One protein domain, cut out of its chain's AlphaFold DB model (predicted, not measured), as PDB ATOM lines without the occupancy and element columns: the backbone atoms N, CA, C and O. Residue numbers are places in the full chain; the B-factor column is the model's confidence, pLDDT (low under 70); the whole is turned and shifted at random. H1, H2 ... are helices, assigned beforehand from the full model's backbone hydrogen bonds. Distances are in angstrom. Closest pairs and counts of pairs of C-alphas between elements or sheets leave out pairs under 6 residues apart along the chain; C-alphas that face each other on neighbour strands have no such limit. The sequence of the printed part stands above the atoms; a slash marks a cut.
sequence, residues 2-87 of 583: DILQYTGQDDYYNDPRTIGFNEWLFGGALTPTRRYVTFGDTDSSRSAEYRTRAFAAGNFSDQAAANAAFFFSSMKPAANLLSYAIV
ATOM      1  N   ASP A   2     128.465 126.986 189.624       80.75
ATOM      2  CA  ASP A   2     127.915 127.441 188.331       80.75
ATOM      3  C   ASP A   2     126.683 126.652 187.851       80.75
ATOM      4  O   ASP A   2     125.726 127.235 187.365       80.75
ATOM      5  N   ILE A   3     126.641 125.329 188.062       78.38
ATOM      6  CA  ILE A   3     125.447 124.512 187.760       78.38
ATOM      7  C   ILE A   3     124.255 124.901 188.652       78.38
ATOM      8  O   ILE A   3     123.120 124.899 188.187       78.38
ATOM      9  N   LEU A   4     124.494 125.239 189.924       83.06
ATOM     10  CA  LEU A   4     123.427 125.652 190.845       83.06
ATOM     11  C   LEU A   4     122.876 127.026 190.447       83.06
ATOM     12  O   LEU A   4     121.660 127.182 190.409       83.06
ATOM     13  N   GLN A   5     123.751 127.952 190.034       84.69
ATOM     14  CA  GLN A   5     123.346 129.229 189.437       84.69
ATOM     15  C   GLN A   5     122.529 129.012 188.164       84.69
ATOM     16  O   GLN A   5     121.415 129.509 188.036       84.69
ATOM     17  N   TYR A   6     123.065 128.232 187.223       78.12
ATOM     18  CA  TYR A   6     122.438 127.990 185.926       78.12
ATOM     19  C   TYR A   6     121.061 127.328 186.057       78.12
ATOM     20  O   TYR A   6     120.153 127.596 185.276       78.12
ATOM     21  N   THR A   7     120.888 126.463 187.059       83.44
ATOM     22  CA  THR A   7     119.606 125.804 187.346       83.44
ATOM     23  C   THR A   7     118.671 126.639 188.228       83.44
ATOM     24  O   THR A   7     117.556 126.193 188.496       83.44
ATOM     25  N   GLY A   8     119.090 127.832 188.674       84.69
ATOM     26  CA  GLY A   8     118.321 128.712 189.560       84.69
ATOM     27  C   GLY A   8     118.116 128.155 190.973       84.69
ATOM     28  O   GLY A   8     117.190 128.574 191.663       84.69
ATOM     29  N   GLN A   9     118.928 127.179 191.394       87.81
ATOM     30  CA  GLN A   9     118.838 126.566 192.724       87.81
ATOM     31  C   GLN A   9     119.563 127.370 193.805       87.81
ATOM     32  O   GLN A   9     119.273 127.187 194.986       87.81
ATOM     33  N   ASP A  10     120.504 128.223 193.410       85.50
ATOM     34  CA  ASP A  10     121.238 129.125 194.294       85.50
ATOM     35  C   ASP A  10     121.681 130.365 193.504       85.50
ATOM     36  O   ASP A  10     121.821 130.284 192.283       85.50
ATOM     37  N   ASP A  11     121.913 131.486 194.189       86.44
ATOM     38  CA  ASP A  11     122.367 132.743 193.579       86.44
ATOM     39  C   ASP A  11     123.779 133.106 194.052       86.44
ATOM     40  O   ASP A  11     124.020 134.003 194.859       86.44
ATOM     41  N   TYR A  12     124.732 132.330 193.553       87.81
ATOM     42  CA  TYR A  12     126.145 132.449 193.868       87.81
ATOM     43  C   TYR A  12     126.797 133.682 193.226       87.81
ATOM     44  O   TYR A  12     127.753 134.229 193.772       87.81
ATOM     45  N   TYR A  13     126.297 134.114 192.068       90.31
ATOM     46  CA  TYR A  13     126.841 135.254 191.323       90.31
ATOM     47  C   TYR A  13     126.556 136.590 192.015       90.31
ATOM     48  O   TYR A  13     127.393 137.485 191.954       90.31
ATOM     49  N   ASN A  14     125.461 136.676 192.778       91.00
ATOM     50  CA  ASN A  14     125.132 137.856 193.578       91.00
ATOM     51  C   ASN A  14     125.494 137.734 195.075       91.00
ATOM     52  O   ASN A  14     125.224 138.663 195.837       91.00
ATOM     53  N   ASP A  15     126.105 136.629 195.539       92.81
ATOM     54  CA  ASP A  15     126.550 136.499 196.939       92.81
ATOM     55  C   ASP A  15     127.745 137.444 197.209       92.81
ATOM     56  O   ASP A  15     128.826 137.255 196.638       92.81
ATOM     57  N   PRO A  16     127.626 138.426 198.128       93.50
ATOM     58  CA  PRO A  16     128.666 139.442 198.326       93.50
ATOM     59  C   PRO A  16     130.032 138.884 198.744       93.50
ATOM     60  O   PRO A  16     131.068 139.477 198.444       93.50
ATOM     61  N   ARG A  17     130.068 137.733 199.432       91.31
ATOM     62  CA  ARG A  17     131.336 137.101 199.843       91.31
ATOM     63  C   ARG A  17     132.060 136.518 198.640       91.31
ATOM     64  O   ARG A  17     133.282 136.591 198.554       91.31
ATOM     65  N   THR A  18     131.305 135.952 197.713       92.06
ATOM     66  CA  THR A  18     131.817 135.388 196.469       92.06
ATOM     67  C   THR A  18     132.308 136.473 195.520       92.06
ATOM     68  O   THR A  18     133.387 136.330 194.935       92.06
ATOM     69  N   ILE A  19     131.560 137.572 195.408       94.44
ATOM     70  CA  ILE A  19     131.987 138.778 194.691       94.44
ATOM     71  C   ILE A  19     133.321 139.264 195.269       94.44
ATOM     72  O   ILE A  19     134.332 139.287 194.565       94.44
ATOM     73  N   GLY A  20     133.365 139.515 196.583       94.12
ATOM     74  CA  GLY A  20     134.575 139.967 197.273       94.12
ATOM     75  C   GLY A  20     135.760 139.002 197.137       94.12
ATOM     76  O   GLY A  20     136.898 139.445 196.997       94.12
ATOM     77  N   PHE A  21     135.515 137.687 197.114       93.31
ATOM     78  CA  PHE A  21     136.559 136.692 196.861       93.31
ATOM     79  C   PHE A  21     137.154 136.818 195.453       93.31
ATOM     80  O   PHE A  21     138.373 136.757 195.313       93.31
ATOM     81  N   ASN A  22     136.332 136.967 194.408       93.62
ATOM     82  CA  ASN A  22     136.847 137.087 193.039       93.62
ATOM     83  C   ASN A  22     137.563 138.432 192.830       93.62
ATOM     84  O   ASN A  22     138.620 138.461 192.200       93.62
ATOM     85  N   GLU A  23     137.064 139.514 193.430       95.62
ATOM     86  CA  GLU A  23     137.769 140.800 193.447       95.62
ATOM     87  C   GLU A  23     139.119 140.715 194.165       95.62
ATOM     88  O   GLU A  23     140.114 141.246 193.679       95.62
ATOM     89  N   TRP A  24     139.202 140.003 195.291       95.38
ATOM     90  CA  TRP A  24     140.479 139.742 195.956       95.38
ATOM     91  C   TRP A  24     141.400 138.850 195.118       95.38
ATOM     92  O   TRP A  24     142.594 139.125 195.006       95.38
ATOM     93  N   LEU A  25     140.869 137.797 194.498       93.69
ATOM     94  CA  LEU A  25     141.663 136.845 193.727       93.69
ATOM     95  C   LEU A  25     142.377 137.519 192.548       93.69
ATOM     96  O   LEU A  25     143.549 137.236 192.304       93.69
ATOM     97  N   PHE A  26     141.680 138.396 191.823       93.81
ATOM     98  CA  PHE A  26     142.237 139.058 190.643       93.81
ATOM     99  C   PHE A  26     142.813 140.444 190.940       93.81
ATOM    100  O   PHE A  26     143.721 140.869 190.234       93.81
ATOM    101  N   GLY A  27     142.363 141.119 191.998       93.81
ATOM    102  CA  GLY A  27     142.876 142.432 192.390       93.81
ATOM    103  C   GLY A  27     144.018 142.390 193.415       93.81
ATOM    104  O   GLY A  27     144.932 143.215 193.382       93.81
ATOM    105  N   GLY A  28     144.011 141.413 194.323       94.25
ATOM    106  CA  GLY A  28     144.919 141.338 195.473       94.25
ATOM    107  C   GLY A  28     145.928 140.191 195.422       94.25
ATOM    108  O   GLY A  28     147.102 140.407 195.691       94.25
ATOM    109  N   ALA A  29     145.505 138.983 195.047       93.94
ATOM    110  CA  ALA A  29     146.316 137.772 195.221       93.94
ATOM    111  C   ALA A  29     147.449 137.584 194.191       93.94
ATOM    112  O   ALA A  29     148.240 136.644 194.320       93.94
ATOM    113  N   LEU A  30     147.524 138.443 193.168       93.44
ATOM    114  CA  LEU A  30     148.485 138.350 192.067       93.44
ATOM    115  C   LEU A  30     149.530 139.466 192.102       93.44
ATOM    116  O   LEU A  30     149.204 140.646 192.196       93.44
ATOM    117  N   THR A  31     150.798 139.117 191.940       93.75
ATOM    118  CA  THR A  31     151.895 140.074 191.795       93.75
ATOM    119  C   THR A  31     151.937 140.686 190.389       93.75
ATOM    120  O   THR A  31     151.429 140.074 189.442       93.75
ATOM    121  N   PRO A  32     152.600 141.845 190.188       92.44
ATOM    122  CA  PRO A  32     152.860 142.395 188.851       92.44
ATOM    123  C   PRO A  32     153.545 141.396 187.903       92.44
ATOM    124  O   PRO A  32     153.334 141.419 186.691       92.44
ATOM    125  N   THR A  33     154.301 140.440 188.451       87.94
ATOM    126  CA  THR A  33     154.958 139.373 187.685       87.94
ATOM    127  C   THR A  33     154.032 138.200 187.329       87.94
ATOM    128  O   THR A  33     154.500 137.190 186.802       87.94
ATOM    129  N   ARG A  34     152.717 138.335 187.565       89.00
ATOM    130  CA  ARG A  34     151.662 137.339 187.297       89.00
ATOM    131  C   ARG A  34     151.811 136.048 188.111       89.00
ATOM    132  O   ARG A  34     151.579 134.945 187.608       89.00
ATOM    133  N   ARG A  35     152.216 136.180 189.375       89.50
ATOM    134  CA  ARG A  35     152.391 135.067 190.323       89.50
ATOM    135  C   ARG A  35     151.538 135.253 191.555       89.50
ATOM    136  O   ARG A  35     151.144 136.371 191.856       89.50
ATOM    137  N   TYR A  36     151.276 134.170 192.271       92.44
ATOM    138  CA  TYR A  36     150.605 134.283 193.558       92.44
ATOM    139  C   TYR A  36     151.537 134.861 194.617       92.44
ATOM    140  O   TYR A  36     152.739 134.595 194.622       92.44
ATOM    141  N   VAL A  37     150.962 135.665 195.503       94.69
ATOM    142  CA  VAL A  37     151.646 136.176 196.690       94.69
ATOM    143  C   VAL A  37     151.868 135.028 197.681       94.69
ATOM    144  O   VAL A  37     150.961 134.235 197.924       94.69
ATOM    145  N   THR A  38     153.063 134.930 198.263       94.44
ATOM    146  CA  THR A  38     153.475 133.773 199.068       94.44
ATOM    147  C   THR A  38     152.972 133.878 200.511       94.44
ATOM    148  O   THR A  38     153.724 134.273 201.401       94.44
ATOM    149  N   PHE A  39     151.708 133.524 200.752       95.38
ATOM    150  CA  PHE A  39     151.131 133.337 202.094       95.38
ATOM    151  C   PHE A  39     150.481 131.958 202.216       95.38
ATOM    152  O   PHE A  39     149.937 131.437 201.235       95.38
ATOM    153  N   GLY A  40     150.526 131.373 203.415       94.50
ATOM    154  CA  GLY A  40     150.026 130.022 203.659       94.50
ATOM    155  C   GLY A  40     150.616 128.975 202.704       94.50
ATOM    156  O   GLY A  40     151.781 129.037 202.310       94.50
ATOM    157  N   ASP A  41     149.782 128.023 202.283       93.75
ATOM    158  CA  ASP A  41     150.127 126.960 201.327       93.75
ATOM    159  C   ASP A  41     150.263 127.457 199.868       93.75
ATOM    160  O   ASP A  41     149.733 126.864 198.925       93.75
ATOM    161  N   THR A  42     151.004 128.546 199.664       93.19
ATOM    162  CA  THR A  42     151.311 129.089 198.340       93.19
ATOM    163  C   THR A  42     152.773 128.850 197.990       93.19
ATOM    164  O   THR A  42     153.683 129.277 198.691       93.19
ATOM    165  N   ASP A  43     153.011 128.165 196.874       89.75
ATOM    166  CA  ASP A  43     154.350 127.975 196.312       89.75
ATOM    167  C   ASP A  43     154.945 129.326 195.879       89.75
ATOM    168  O   ASP A  43     154.337 130.064 195.100       89.75
ATOM    169  N   SER A  44     156.160 129.619 196.353       82.75
ATOM    170  CA  SER A  44     156.875 130.881 196.110       82.75
ATOM    171  C   SER A  44     157.199 131.168 194.633       82.75
ATOM    172  O   SER A  44     157.543 132.297 194.273       82.75
ATOM    173  N   SER A  45     157.057 130.170 193.761       84.75
ATOM    174  CA  SER A  45     157.259 130.247 192.313       84.75
ATOM    175  C   SER A  45     155.965 130.160 191.494       84.75
ATOM    176  O   SER A  45     156.016 130.216 190.255       84.75
ATOM    177  N   ARG A  46     154.806 130.006 192.150       88.06
ATOM    178  CA  ARG A  46     153.553 129.628 191.487       88.06
ATOM    179  C   ARG A  46     153.076 130.712 190.527       88.06
ATOM    180  O   ARG A  46     152.697 131.813 190.926       88.06
ATOM    181  N   SER A  47     153.033 130.358 189.247       85.75
ATOM    182  CA  SER A  47     152.426 131.198 188.213       85.75
ATOM    183  C   SER A  47     150.904 131.154 188.300       85.75
ATOM    184  O   SER A  47     150.313 130.144 188.691       85.75
ATOM    185  N   ALA A  48     150.267 132.259 187.926       82.19
ATOM    186  CA  ALA A  48     148.821 132.327 187.834       82.19
ATOM    187  C   ALA A  48     148.320 131.471 186.653       82.19
ATOM    188  O   ALA A  48     148.725 131.688 185.511       82.19
ATOM    189  N   GLU A  49     147.456 130.481 186.911       73.88
ATOM    190  CA  GLU A  49     147.093 129.450 185.911       73.88
ATOM    191  C   GLU A  49     145.578 129.221 185.725       73.88
ATOM    192  O   GLU A  49     145.160 128.326 184.986       73.88
ATOM    193  N   TYR A  50     144.716 130.032 186.338       72.19
ATOM    194  CA  TYR A  50     143.269 129.787 186.336       72.19
ATOM    195  C   TYR A  50     142.571 130.387 185.114       72.19
ATOM    196  O   TYR A  50     142.028 131.482 185.176       72.19
ATOM    197  N   ARG A  51     142.532 129.634 184.007       76.94
ATOM    198  CA  ARG A  51     141.957 130.105 182.733       76.94
ATOM    199  C   ARG A  51     140.439 130.266 182.797       76.94
ATOM    200  O   ARG A  51     139.954 131.384 182.790       76.94
ATOM    201  N   THR A  52     139.679 129.174 182.905       83.75
ATOM    202  CA  THR A  52     138.204 129.239 182.827       83.75
ATOM    203  C   THR A  52     137.593 130.169 183.880       83.75
ATOM    204  O   THR A  52     136.662 130.894 183.566       83.75
ATOM    205  N   ARG A  53     138.153 130.217 185.097       86.38
ATOM    206  CA  ARG A  53     137.664 131.121 186.148       86.38
ATOM    207  C   ARG A  53     137.964 132.595 185.865       86.38
ATOM    208  O   ARG A  53     137.100 133.418 186.122       86.38
ATOM    209  N   ALA A  54     139.150 132.924 185.348       89.31
ATOM    210  CA  ALA A  54     139.492 134.300 184.982       89.31
ATOM    211  C   ALA A  54     138.545 134.849 183.908       89.31
ATOM    212  O   ALA A  54     138.055 135.964 184.031       89.31
ATOM    213  N   PHE A  55     138.228 134.035 182.899       89.25
ATOM    214  CA  PHE A  55     137.289 134.416 181.842       89.25
ATOM    215  C   PHE A  55     135.822 134.459 182.306       89.25
ATOM    216  O   PHE A  55     135.015 135.137 181.687       89.25
ATOM    217  N   ALA A  56     135.482 133.772 183.398       90.81
ATOM    218  CA  ALA A  56     134.152 133.792 184.011       90.81
ATOM    219  C   ALA A  56     134.032 134.812 185.162       90.81
ATOM    220  O   ALA A  56     133.037 134.815 185.882       90.81
ATOM    221  N   ALA A  57     135.046 135.655 185.390       91.81
ATOM    222  CA  ALA A  57     135.048 136.603 186.505       91.81
ATOM    223  C   ALA A  57     133.939 137.668 186.385       91.81
ATOM    224  O   ALA A  57     133.432 138.121 187.410       91.81
ATOM    225  N   GLY A  58     133.514 137.991 185.155       92.06
ATOM    226  CA  GLY A  58     132.412 138.924 184.871       92.06
ATOM    227  C   GLY A  58     131.056 138.451 185.381       92.06
ATOM    228  O   GLY A  58     130.202 139.271 185.685       92.06
ATOM    229  N   ASN A  59     130.898 137.147 185.616       91.62
ATOM    230  CA  ASN A  59     129.698 136.616 186.255       91.62
ATOM    231  C   ASN A  59     129.553 137.090 187.709       91.62
ATOM    232  O   ASN A  59     128.483 136.945 188.283       91.62
ATOM    233  N   PHE A  60     130.628 137.601 188.319       92.00
ATOM    234  CA  PHE A  60     130.658 138.029 189.717       92.00
ATOM    235  C   PHE A  60     130.870 139.535 189.874       92.00
ATOM    236  O   PHE A  60     130.282 140.145 190.759       92.00
ATOM    237  N   SER A  61     131.783 140.128 189.099       94.38
ATOM    238  CA  SER A  61     132.152 141.541 189.241       94.38
ATOM    239  C   SER A  61     132.860 142.042 187.990       94.38
ATOM    240  O   SER A  61     133.827 141.425 187.530       94.38
ATOM    241  N   ASP A  62     132.429 143.200 187.492       94.94
ATOM    242  CA  ASP A  62     133.088 143.904 186.389       94.94
ATOM    243  C   ASP A  62     134.544 144.233 186.738       94.94
ATOM    244  O   ASP A  62     135.448 144.014 185.932       94.94
ATOM    245  N   GLN A  63     134.801 144.646 187.985       95.38
ATOM    246  CA  GLN A  63     136.153 144.922 188.472       95.38
ATOM    247  C   GLN A  63     137.026 143.663 188.446       95.38
ATOM    248  O   GLN A  63     138.161 143.687 187.960       95.38
ATOM    249  N   ALA A  64     136.496 142.540 188.941       94.75
ATOM    250  CA  ALA A  64     137.208 141.266 188.922       94.75
ATOM    251  C   ALA A  64     137.516 140.817 187.484       94.75
ATOM    252  O   ALA A  64     138.607 140.309 187.222       94.75
ATOM    253  N   ALA A  65     136.585 141.035 186.553       94.62
ATOM    254  CA  ALA A  65     136.755 140.730 185.138       94.62
ATOM    255  C   ALA A  65     137.826 141.595 184.470       94.62
ATOM    256  O   ALA A  65     138.691 141.056 183.777       94.62
ATOM    257  N   ALA A  66     137.826 142.905 184.720       95.38
ATOM    258  CA  ALA A  66     138.822 143.827 184.183       95.38
ATOM    259  C   ALA A  66     140.235 143.504 184.706       95.38
ATOM    260  O   ALA A  66     141.194 143.422 183.928       95.38
ATOM    261  N   ASN A  67     140.365 143.192 186.000       95.06
ATOM    262  CA  ASN A  67     141.635 142.757 186.588       95.06
ATOM    263  C   ASN A  67     142.086 141.381 186.081       95.06
ATOM    264  O   ASN A  67     143.272 141.165 185.818       95.06
ATOM    265  N   ALA A  68     141.160 140.439 185.896       94.00
ATOM    266  CA  ALA A  68     141.473 139.154 185.284       94.00
ATOM    267  C   ALA A  68     141.961 139.336 183.836       94.00
ATOM    268  O   ALA A  68     142.988 138.769 183.450       94.00
ATOM    269  N   ALA A  69     141.289 140.176 183.046       92.62
ATOM    270  CA  ALA A  69     141.694 140.495 181.681       92.62
ATOM    271  C   ALA A  69     143.116 141.083 181.632       92.62
ATOM    272  O   ALA A  69     143.911 140.695 180.772       92.62
ATOM    273  N   PHE A  70     143.498 141.926 182.597       92.75
ATOM    274  CA  PHE A  70     144.861 142.459 182.695       92.75
ATOM    275  C   PHE A  70     145.933 141.361 182.798       92.75
ATOM    276  O   PHE A  70     146.923 141.366 182.055       92.75
ATOM    277  N   PHE A  71     145.730 140.366 183.663       91.12
ATOM    278  CA  PHE A  71     146.711 139.297 183.867       91.12
ATOM    279  C   PHE A  71     146.670 138.194 182.801       91.12
ATOM    280  O   PHE A  71     147.711 137.599 182.496       91.12
ATOM    281  N   PHE A  72     145.497 137.919 182.226       90.31
ATOM    282  CA  PHE A  72     145.257 136.720 181.415       90.31
ATOM    283  C   PHE A  72     144.876 136.991 179.952       90.31
ATOM    284  O   PHE A  72     144.634 136.032 179.223       90.31
ATOM    285  N   SER A  73     144.895 138.243 179.482       82.00
ATOM    286  CA  SER A  73     144.555 138.635 178.095       82.00
ATOM    287  C   SER A  73     145.317 137.891 176.990       82.00
ATOM    288  O   SER A  73     144.811 137.742 175.882       82.00
ATOM    289  N   SER A  74     146.527 137.393 177.265       82.75
ATOM    290  CA  SER A  74     147.304 136.592 176.307       82.75
ATOM    291  C   SER A  74     146.917 135.106 176.274       82.75
ATOM    292  O   SER A  74     147.448 134.344 175.462       82.75
ATOM    293  N   MET A  75     146.026 134.667 177.162       85.25
ATOM    294  CA  MET A  75     145.559 133.288 177.263       85.25
ATOM    295  C   MET A  75     144.201 133.109 176.575       85.25
ATOM    296  O   MET A  75     143.551 134.063 176.165       85.25
ATOM    297  N   LYS A  76     143.766 131.853 176.441       84.44
ATOM    298  CA  LYS A  76     142.427 131.499 175.952       84.44
ATOM    299  C   LYS A  76     141.703 130.629 176.983       84.44
ATOM    300  O   LYS A  76     142.380 129.844 177.666       84.44
ATOM    301  N   PRO A  77     140.365 130.719 177.086       84.25
ATOM    302  CA  PRO A  77     139.589 129.799 177.904       84.25
ATOM    303  C   PRO A  77     139.773 128.358 177.411       84.25
ATOM    304  O   PRO A  77     140.137 128.108 176.257       84.25
ATOM    305  N   ALA A  78     139.555 127.390 178.300       84.94
ATOM    306  CA  ALA A  78     139.629 125.985 177.922       84.94
ATOM    307  C   ALA A  78     138.516 125.646 176.913       84.94
ATOM    308  O   ALA A  78     137.369 126.038 177.092       84.94
ATOM    309  N   ALA A  79     138.830 124.880 175.868       87.81
ATOM    310  CA  ALA A  79     137.844 124.454 174.873       87.81
ATOM    311  C   ALA A  79     136.978 123.298 175.413       87.81
ATOM    312  O   ALA A  79     137.149 122.143 175.030       87.81
ATOM    313  N   ASN A  80     136.086 123.592 176.363       87.00
ATOM    314  CA  ASN A  80     135.187 122.619 176.983       87.00
ATOM    315  C   ASN A  80     133.779 123.196 177.210       87.00
ATOM    316  O   ASN A  80     133.574 124.406 177.159       87.00
ATOM    317  N   LEU A  81     132.811 122.309 177.473       86.69
ATOM    318  CA  LEU A  81     131.401 122.677 177.668       86.69
ATOM    319  C   LEU A  81     131.188 123.644 178.833       86.69
ATOM    320  O   LEU A  81     130.303 124.487 178.762       86.69
ATOM    321  N   LEU A  82     132.002 123.535 179.886       84.19
ATOM    322  CA  LEU A  82     131.912 124.451 181.015       84.19
ATOM    323  C   LEU A  82     132.241 125.875 180.568       84.19
ATOM    324  O   LEU A  82     131.448 126.770 180.807       84.19
ATOM    325  N   SER A  83     133.355 126.070 179.858       87.31
ATOM    326  CA  SER A  83     133.747 127.396 179.369       87.31
ATOM    327  C   SER A  83     132.737 127.943 178.358       87.31
ATOM    328  O   SER A  83     132.435 129.121 178.408       87.31
ATOM    329  N   TYR A  84     132.149 127.095 177.506       85.38
ATOM    330  CA  TYR A  84     131.044 127.506 176.628       85.38
ATOM    331  C   TYR A  84     129.826 128.037 177.403       85.38
ATOM    332  O   TYR A  84     129.133 128.920 176.916       85.38
ATOM    333  N   ALA A  85     129.549 127.484 178.585       85.06
ATOM    334  CA  ALA A  85     128.358 127.820 179.357       85.06
ATOM    335  C   ALA A  85     128.519 129.043 180.272       85.06
ATOM    336  O   ALA A  85     127.502 129.602 180.670       85.06
ATOM    337  N   ILE A  86     129.749 129.410 180.658       86.19
ATOM    338  CA  ILE A  86     129.984 130.400 181.730       86.19
ATOM    339  C   ILE A  86     130.926 131.545 181.355       86.19
ATOM    340  O   ILE A  86     131.171 132.404 182.196       86.19
ATOM    341  N   VAL A  87     131.539 131.518 180.171       87.69
ATOM    342  CA  VAL A  87     132.473 132.564 179.738       87.69
ATOM    343  C   VAL A  87     131.758 133.518 178.795       87.69
ATOM    344  O   VAL A  87     131.355 133.109 177.707       87.69
TER     345      VAL A  87
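AT A GLANCE: This is residues 2 to 87 of the 583 residues of an uncharacterized protein of Pirellulaceae bacterium (UniProt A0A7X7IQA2). What would one see first? H2 and H4 run side by side and the short H3 packs on H4, making a small helical core; the short H1 and H5 lie toward one end of the longest axis, and the long loop of residues 28 to 50 makes the other end. What is it built of? The 86 printed residues hold five named helices, H1 to H5 in chain order, and no named strand; the class is all helix, though only 39 residues are in named elements. How is the whole shaped? It is compact, with a radius of gyration of the C-alphas of 13.4 A and spans of 39 by 28 by 23 A.

IN THESE COORDINATES: Where do the first helices run? H1 is residues 2 to 6, 6.0 A long, from C-alpha 2 at (127.915, 127.441, 188.331); H2 is residues 16 to 27, 15.7 A. Where are the others? H3 is residues 51 to 55, 6.4 A; H4 is residues 62 to 72, 15.0 A; H5 is residues 81 to 86, 8.8 A, ending at C-alpha 86 at (129.984, 130.400, 181.730).

HOW THE PARTS SIT: What is near H1? H1 and H5 are close but not clearly touching, with the closest C-alphas, of Asp 2 and Ile 86, 7.5 A apart. What touches H4? H2 touches it with residues 22 to 27 alone, at a shallow tilt of 31 degrees, the same way; the closest C-alphas, of Glu 23 and Ala 64, are 4.6 A apart. H3 touches it too, closest at the C-alphas of Ala 54 and Ala 68, 5.3 A. How are the backbones? In H1, H2, H3, H4 and H5 every O i to N i+4 pair is within hydrogen-bond range.

THE WHOLE: How far does it reach? The two C-alphas farthest apart, of Gly 8 and Ser 44, are 39.2 A apart. Is it unbroken and confident? The printed part has no cut, its long link is H2 to H3 with 23 residues, and no printed residue is under 70 in pLDDT.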